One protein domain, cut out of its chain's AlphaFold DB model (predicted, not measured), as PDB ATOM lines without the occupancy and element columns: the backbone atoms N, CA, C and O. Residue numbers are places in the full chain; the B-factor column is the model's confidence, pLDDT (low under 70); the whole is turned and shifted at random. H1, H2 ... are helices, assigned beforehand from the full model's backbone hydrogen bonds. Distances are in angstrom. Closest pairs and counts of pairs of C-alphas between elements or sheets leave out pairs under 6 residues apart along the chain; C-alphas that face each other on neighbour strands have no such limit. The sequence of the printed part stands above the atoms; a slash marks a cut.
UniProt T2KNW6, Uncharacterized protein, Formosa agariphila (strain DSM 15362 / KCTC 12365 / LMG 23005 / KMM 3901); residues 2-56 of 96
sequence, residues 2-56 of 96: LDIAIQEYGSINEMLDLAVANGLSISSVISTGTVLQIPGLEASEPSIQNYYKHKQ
ATOM      1  N   LEU A   2     -38.153   5.341  20.252       86.38
ATOM      2  CA  LEU A   2     -38.242   5.700  21.673       86.38
ATOM      3  C   LEU A   2     -36.870   5.885  22.339       86.38
ATOM      4  O   LEU A   2     -36.567   6.926  22.909       86.38
ATOM      5  N   ASP A   3     -36.023   4.873  22.174       85.88
ATOM      6  CA  ASP A   3     -34.683   4.808  22.752       85.88
ATOM      7  C   ASP A   3     -33.774   5.947  22.276       85.88
ATOM      8  O   ASP A   3     -32.976   6.473  23.047       85.88
ATOM      9  N   ILE A   4     -33.937   6.363  21.016       86.38
ATOM     10  CA  ILE A   4     -33.166   7.445  20.394       86.38
ATOM     11  C   ILE A   4     -33.593   8.791  20.981       86.38
ATOM     12  O   ILE A   4     -32.740   9.609  21.306       86.38
ATOM     13  N   ALA A   5     -34.900   9.008  21.173       88.44
ATOM     14  CA  ALA A   5     -35.404  10.231  21.792       88.44
ATOM     15  C   ALA A   5     -34.861  10.397  23.222       88.44
ATOM     16  O   ALA A   5     -34.348  11.457  23.572       88.44
ATOM     17  N   ILE A   6     -34.850   9.320  24.014       88.50
ATOM     18  CA  ILE A   6     -34.290   9.343  25.373       88.50
ATOM     19  C   ILE A   6     -32.770   9.567  25.348       88.50
ATOM     20  O   ILE A   6     -32.252  10.325  26.166       88.50
ATOM     21  N   GLN A   7     -32.044   8.947  24.415       87.00
ATOM     22  CA  GLN A   7     -30.598   9.157  24.285       87.00
ATOM     23  C   GLN A   7     -30.232  10.601  23.941       87.00
ATOM     24  O   GLN A   7     -29.246  11.130  24.461       87.00
ATOM     25  N   GLU A   8     -31.010  11.229  23.063       88.12
ATOM     26  CA  GLU A   8     -30.649  12.521  22.487       88.12
ATOM     27  C   GLU A   8     -31.291  13.703  23.192       88.12
ATOM     28  O   GLU A   8     -30.669  14.759  23.246       88.12
ATOM     29  N   TYR A   9     -32.454  13.532  23.813       89.75
ATOM     30  CA  TYR A   9     -33.165  14.611  24.506       89.75
ATOM     31  C   TYR A   9     -33.373  14.339  25.999       89.75
ATOM     32  O   TYR A   9     -33.783  15.233  26.741       89.75
ATOM     33  N   GLY A  10     -33.066  13.125  26.467       87.31
ATOM     34  CA  GLY A  10     -33.275  12.715  27.857       87.31
ATOM     35  C   GLY A  10     -34.732  12.408  28.202       87.31
ATOM     36  O   GLY A  10     -35.010  11.970  29.316       87.31
ATOM     37  N   SER A  11     -35.658  12.610  27.263       88.06
ATOM     38  CA  SER A  11     -37.093  12.452  27.458       88.06
ATOM     39  C   SER A  11     -37.757  11.842  26.223       88.06
ATOM     40  O   SER A  11     -37.190  11.763  25.135       88.06
ATOM     41  N   ILE A  12     -38.975  11.347  26.427       89.06
ATOM     42  CA  ILE A  12     -39.837  10.798  25.382       89.06
ATOM     43  C   ILE A  12     -40.634  11.888  24.653       89.06
ATOM     44  O   ILE A  12     -41.196  11.630  23.592       89.06
ATOM     45  N   ASN A  13     -40.712  13.091  25.225       88.44
ATOM     46  CA  ASN A  13     -41.578  14.162  24.731       88.44
ATOM     47  C   ASN A  13     -41.180  14.599  23.314       88.44
ATOM     48  O   ASN A  13     -42.040  14.803  22.459       88.44
ATOM     49  N   GLU A  14     -39.879  14.627  23.034       88.69
ATOM     50  CA  GLU A  14     -39.297  15.053  21.757       88.69
ATOM     51  C   GLU A  14     -39.373  13.954  20.686       88.69
ATOM     52  O   GLU A  14     -38.964  14.151  19.540       88.69
ATOM     53  N   MET A  15     -39.917  12.778  21.020       89.50
ATOM     54  CA  MET A  15     -40.110  11.689  20.063       89.50
ATOM     55  C   MET A  15     -41.022  12.106  18.907       89.50
ATOM     56  O   MET A  15     -40.801  11.675  17.774       89.50
ATOM     57  N   LEU A  16     -42.040  12.928  19.182       90.00
ATOM     58  CA  LEU A  16     -42.961  13.398  18.151       90.00
ATOM     59  C   LEU A  16     -42.239  14.313  17.159       90.00
ATOM     60  O   LEU A  16     -42.346  14.107  15.952       90.00
ATOM     61  N   ASP A  17     -41.452  15.261  17.663       89.50
ATOM     62  CA  ASP A  17     -40.682  16.181  16.827       89.50
ATOM     63  C   ASP A  17     -39.613  15.443  16.017       89.50
ATOM     64  O   ASP A  17     -39.431  15.712  14.828       89.50
ATOM     65  N   LEU A  18     -38.960  14.447  16.622       89.44
ATOM     66  CA  LEU A  18     -38.016  13.570  15.936       89.44
ATOM     67  C   LEU A  18     -38.706  12.768  14.818       89.44
ATOM     68  O   LEU A  18     -38.166  12.658  13.716       89.44
ATOM     69  N   ALA A  19     -39.901  12.230  15.066       90.19
ATOM     70  CA  ALA A  19     -40.674  11.494  14.068       90.19
ATOM     71  C   ALA A  19     -41.103  12.403  12.901       90.19
ATOM     72  O   ALA A  19     -40.897  12.046  11.738       90.19
ATOM     73  N   VAL A  20     -41.602  13.607  13.204       90.38
ATOM     74  CA  VAL A  20     -41.990  14.622  12.210       90.38
ATOM     75  C   VAL A  20     -40.792  15.057  11.366       90.38
ATOM     76  O   VAL A  20     -40.896  15.085  10.140       90.38
ATOM     77  N   ALA A  21     -39.644  15.328  11.991       90.62
ATOM     78  CA  ALA A  21     -38.421  15.727  11.292       90.62
ATOM     79  C   ALA A  21     -37.905  14.651  10.321       90.62
ATOM     80  O   ALA A  21     -37.256  14.980   9.332       90.62
ATOM     81  N   ASN A  22     -38.212  13.378  10.584       90.56
ATOM     82  CA  ASN A  22     -37.795  12.249   9.754       90.56
ATOM     83  C   ASN A  22     -38.903  11.726   8.826       90.56
ATOM     84  O   ASN A  22     -38.672  10.768   8.092       90.56
ATOM     85  N   GLY A  23     -40.105  12.316   8.849       90.31
ATOM     86  CA  GLY A  23     -41.256  11.816   8.088       90.31
ATOM     87  C   GLY A  23     -41.666  10.386   8.467       90.31
ATOM     88  O   GLY A  23     -42.259   9.676   7.655       90.31
ATOM     89  N   LEU A  24     -41.325   9.946   9.680       90.00
ATOM     90  CA  LEU A  24     -41.584   8.600  10.184       90.00
ATOM     91  C   LEU A  24     -42.776   8.603  11.142       90.00
ATOM     92  O   LEU A  24     -43.092   9.599  11.787       90.00
ATOM     93  N   SER A  25     -43.437   7.452  11.273       88.69
ATOM     94  CA  SER A  25     -44.426   7.253  12.337       88.69
ATOM     95  C   SER A  25     -43.737   6.943  13.668       88.69
ATOM     96  O   SER A  25     -42.693   6.295  13.703       88.69
ATOM     97  N   ILE A  26     -44.361   7.333  14.779       85.50
ATOM     98  CA  ILE A  26     -43.858   7.123  16.151       85.50
ATOM     99  C   ILE A  26     -43.626   5.627  16.446       85.50
ATOM    100  O   ILE A  26     -42.637   5.244  17.065       85.50
ATOM    101  N   SER A  27     -44.522   4.767  15.958       84.50
ATOM    102  CA  SER A  27     -44.449   3.307  16.091       84.50
ATOM    103  C   SER A  27     -43.699   2.617  14.949       84.50
ATOM    104  O   SER A  27     -43.716   1.389  14.865       84.50
ATOM    105  N   SER A  28     -43.069   3.375  14.046       80.75
ATOM    106  CA  SER A  28     -42.340   2.770  12.932       80.75
ATOM    107  C   SER A  28     -41.142   1.968  13.432       80.75
ATOM    108  O   SER A  28     -40.407   2.375  14.340       80.75
ATOM    109  N   VAL A  29     -40.950   0.806  12.814       80.81
ATOM    110  CA  VAL A  29     -39.736   0.016  12.988       80.81
ATOM    111  C   VAL A  29     -38.632   0.696  12.189       80.81
ATOM    112  O   VAL A  29     -38.785   0.950  10.996       80.81
ATOM    113  N   ILE A  30     -37.523   1.009  12.856       80.50
ATOM    114  CA  ILE A  30     -36.342   1.592  12.218       80.50
ATOM    115  C   ILE A  30     -35.431   0.439  11.817       80.50
ATOM    116  O   ILE A  30     -34.974  -0.310  12.680       80.50
ATOM    117  N   SER A  31     -35.159   0.300  10.523       79.56
ATOM    118  CA  SER A  31     -34.188  -0.673  10.031       79.56
ATOM    119  C   SER A  31     -32.758  -0.222  10.331       79.56
ATOM    120  O   SER A  31     -32.440   0.972  10.392       79.56
ATOM    121  N   THR A  32     -31.866  -1.192  10.505       78.25
ATOM    122  CA  THR A  32     -30.433  -0.934  10.666       78.25
ATOM    123  C   THR A  32     -29.883  -0.167   9.464       78.25
ATOM    124  O   THR A  32     -30.230  -0.466   8.325       78.25
ATOM    125  N   GLY A  33     -29.012   0.813   9.709       78.56
ATOM    126  CA  GLY A  33     -28.443   1.660   8.654       78.56
ATOM    127  C   GLY A  33     -29.299   2.873   8.276       78.56
ATOM    128  O   GLY A  33     -28.840   3.712   7.504       78.56
ATOM    129  N   THR A  34     -30.498   3.020   8.847       83.31
ATOM    130  CA  THR A  34     -31.301   4.240   8.687       83.31
ATOM    131  C   THR A  34     -30.577   5.438   9.300       83.31
ATOM    132  O   THR A  34     -30.219   5.422  10.479       83.31
ATOM    133  N   VAL A  35     -30.390   6.496   8.509       86.00
ATOM    134  CA  VAL A  35     -29.870   7.779   8.990       86.00
ATOM    135  C   VAL A  35     -31.047   8.625   9.452       86.00
ATOM    136  O   VAL A  35     -31.913   8.962   8.649       86.00
ATOM    137  N   LEU A  36     -31.072   8.966  10.740       86.81
ATOM    138  CA  LEU A  36     -32.060   9.884  11.291       86.81
ATOM    139  C   LEU A  36     -31.486  11.291  11.412       86.81
ATOM    140  O   LEU A  36     -30.382  11.491  11.917       86.81
ATOM    141  N   GLN A  37     -32.273  12.271  10.987       89.25
ATOM    142  CA  GLN A  37     -32.018  13.675  11.234       89.25
ATOM    143  C   GLN A  37     -32.455  14.025  12.656       89.25
ATOM    144  O   GLN A  37     -33.619  13.869  13.020       89.25
ATOM    145  N   ILE A  38     -31.509  14.511  13.454       88.00
ATOM    146  CA  ILE A  38     -31.759  14.947  14.826       88.00
ATOM    147  C   ILE A  38     -32.021  16.455  14.766       88.00
ATOM    148  O   ILE A  38     -31.092  17.211  14.464       88.00
ATOM    149  N   PRO A  39     -33.265  16.924  14.967       85.06
ATOM    150  CA  PRO A  39     -33.534  18.352  15.021       85.06
ATOM    151  C   PRO A  39     -32.774  18.980  16.197       85.06
ATOM    152  O   PRO A  39     -32.653  18.377  17.266       85.06
ATOM    153  N   GLY A  40     -32.252  20.193  15.993       83.50
ATOM    154  CA  GLY A  40     -31.522  20.967  17.003       83.50
ATOM    155  C   GLY A  40     -32.446  21.531  18.083       83.50
ATOM    156  O   GLY A  40     -32.560  22.744  18.220       83.50
ATOM    157  N   LEU A  41     -33.153  20.647  18.781       82.44
ATOM    158  CA  LEU A  41     -33.988  20.955  19.933       82.44
ATOM    159  C   LEU A  41     -33.126  20.912  21.195       82.44
ATOM    160  O   LEU A  41     -32.217  20.087  21.312       82.44
ATOM    161  N   GLU A  42     -33.439  21.786  22.145       83.62
ATOM    162  CA  GLU A  42     -32.866  21.704  23.483       83.62
ATOM    163  C   GLU A  42     -33.317  20.402  24.154       83.62
ATOM    164  O   GLU A  42     -34.476  19.996  24.042       83.62
ATOM    165  N   ALA A  43     -32.396  19.734  24.849       82.50
ATOM    166  CA  ALA A  43     -32.729  18.533  25.601       82.50
ATOM    167  C   ALA A  43     -33.670  18.900  26.752       82.50
ATOM    168  O   ALA A  43     -33.328  19.732  27.593       82.50
ATOM    169  N   SER A  44     -34.835  18.255  26.816       87.12
ATOM    170  CA  SER A  44     -35.793  18.510  27.891       87.12
ATOM    171  C   SER A  44     -35.274  18.031  29.246       87.12
ATOM    172  O   SER A  44     -35.599  18.639  30.259       87.12
ATOM    173  N   GLU A  45     -34.439  16.986  29.270       88.81
ATOM    174  CA  GLU A  45     -33.782  16.490  30.483       88.81
ATOM    175  C   GLU A  45     -32.271  16.296  30.244       88.81
ATOM    176  O   GLU A  45     -31.795  15.174  30.011       88.81
ATOM    177  N   PRO A  46     -31.466  17.374  30.317       86.50
ATOM    178  CA  PRO A  46     -30.044  17.331  29.968       86.50
ATOM    179  C   PRO A  46     -29.231  16.414  30.893       86.50
ATOM    180  O   PRO A  46     -28.225  15.836  30.481       86.50
ATOM    181  N   SER A  47     -29.671  16.217  32.138       87.69
ATOM    182  CA  SER A  47     -29.045  15.282  33.082       87.69
ATOM    183  C   SER A  47     -29.140  13.828  32.607       87.69
ATOM    184  O   SER A  47     -28.173  13.073  32.725       87.69
ATOM    185  N   ILE A  48     -30.285  13.441  32.037       85.62
ATOM    186  CA  ILE A  48     -30.527  12.088  31.522       85.62
ATOM    187  C   ILE A  48     -29.785  11.899  30.200       85.62
ATOM    188  O   ILE A  48     -29.080  10.904  30.030       85.62
ATOM    189  N   GLN A  49     -29.859  12.882  29.301       86.69
ATOM    190  CA  GLN A  49     -29.088  12.886  28.056       86.69
ATOM    191  C   GLN A  49     -27.588  12.682  28.340       86.69
ATOM    192  O   GLN A  49     -26.951  11.790  27.774       86.69
ATOM    193  N   ASN A  50     -27.028  13.448  29.282       86.88
ATOM    194  CA  ASN A  50     -25.634  13.307  29.693       86.88
ATOM    195  C   ASN A  50     -25.352  11.932  30.302       86.88
ATOM    196  O   ASN A  50     -24.328  11.328  29.988       86.88
ATOM    197  N   TYR A  51     -26.249  11.387  31.121       86.44
ATOM    198  CA  TYR A  51     -26.081  10.041  31.668       86.44
ATOM    199  C   TYR A  51     -25.881   8.988  30.564       86.44
ATOM    200  O   TYR A  51     -24.934   8.197  30.640       86.44
ATOM    201  N   TYR A  52     -26.708   9.011  29.514       84.06
ATOM    202  CA  TYR A  52     -26.582   8.085  28.383       84.06
ATOM    203  C   TYR A  52     -25.333   8.359  27.533       84.06
ATOM    204  O   TYR A  52     -24.605   7.414  27.209       84.06
ATOM    205  N   LYS A  53     -25.031   9.632  27.237       83.56
ATOM    206  CA  LYS A  53     -23.850  10.030  26.445       83.56
ATOM    207  C   LYS A  53     -22.535   9.667  27.137       83.56
ATOM    208  O   LYS A  53     -21.645   9.099  26.507       83.56
ATOM    209  N   HIS A  54     -22.421   9.924  28.440       83.75
ATOM    210  CA  HIS A  54     -21.198   9.669  29.205       83.75
ATOM    211  C   HIS A  54     -20.964   8.187  29.503       83.75
ATOM    212  O   HIS A  54     -19.815   7.750  29.544       83.75
ATOM    213  N   LYS A  55     -22.026   7.404  29.719       79.81
ATOM    214  CA  LYS A  55     -21.899   5.967  30.012       79.81
ATOM    215  C   LYS A  55     -21.910   5.084  28.766       79.81
ATOM    216  O   LYS A  55     -21.803   3.871  28.911       79.81
ATOM    217  N   GLN A  56     -22.048   5.674  27.573       73.06
ATOM    218  CA  GLN A  56     -22.172   4.960  26.295       73.06
ATOM    219  C   GLN A  56     -23.249   3.864  26.333       73.06
ATOM    220  O   GLN A  56     -23.143   2.829  25.674       73.06
TER     221      GLN A  56
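This is residues 2 to 56 of the 96 residues of an uncharacterized protein of Formosa agariphila (strain DSM 15362 / KCTC 12365 / LMG 23005 / KMM 3901) (UniProt T2KNW6). Three short helices and one long loop make a U-shaped model: H3 forms one arm, the loop of residues 22 to 38 forms much of the other, H2 lies at the base on the loop's side, and H1 sits in the hollow between the arms. The helices do not run side by side, since H1 stands crosswise to both H2 and H3, and the loop runs out from H2 to a free tip at residues 29 to 34, then folds back past the base to reach H3. The printed part has 55 residues, with three named helices in the order H1, H2, H3 and no named strand. The class is all helix, although under half of the residues, 25 of 55, are in named elements. The whole is compact, with a radius of gyration of the C-alphas of 11.0 A, and it spans 28 by 20 by 18 A.

H1, residues 2 to 9, touches both other helices. H2, residues 15 to 21, follows it after a tight link of 5 residues. H1 and H2 only just touch, with 3 pairs of C-alphas within 8 A; the closest C-alphas are those of Ala 5 and Met 15, 5.2 A apart. Their lines are about perpendicular, at 82 degrees. H3, residues 46 to 55, touches H1 with 10 pairs of C-alphas within 8 A, the closest being those of Gln 7 and Gln 49, 5.5 A apart. The lines of H1 and H3 are also about perpendicular, at 73 degrees. H2 and H3 are apart. In H1, H2 and H3, every O i to N i+4 pair is within hydrogen-bond range.

H1 begins with C-alpha 2 at (-38.242, 5.700, 21.673) and measures 10.6 A from first to last C-alpha, Leu 2 to Tyr 9. H2 runs from Met 15 to Ala 21 over 9.8 A, beginning with C-alpha 15 at (-40.110, 11.689, 20.063). H3, the longest helix with 10 residues, runs from Pro 46 to Lys 55 over 14.0 A and ends with C-alpha 55 at (-21.899, 5.967, 30.012).

The two C-alphas farthest apart are those of Gly 23 and Lys 55, at 29.8 A, while the first and last printed C-alphas, of Leu 2 and Gln 56, are 16.7 A apart. The printed part has no cut. The link from H2 to H3 is long, with 24 residues, 22 to 45, whose C-alphas lie 7 to 16 A from the mean of the C-alphas. Within it, residues 29 to 34 stand free. The mean pLDDT of the printed part is 86.0, and no printed residue is under 70.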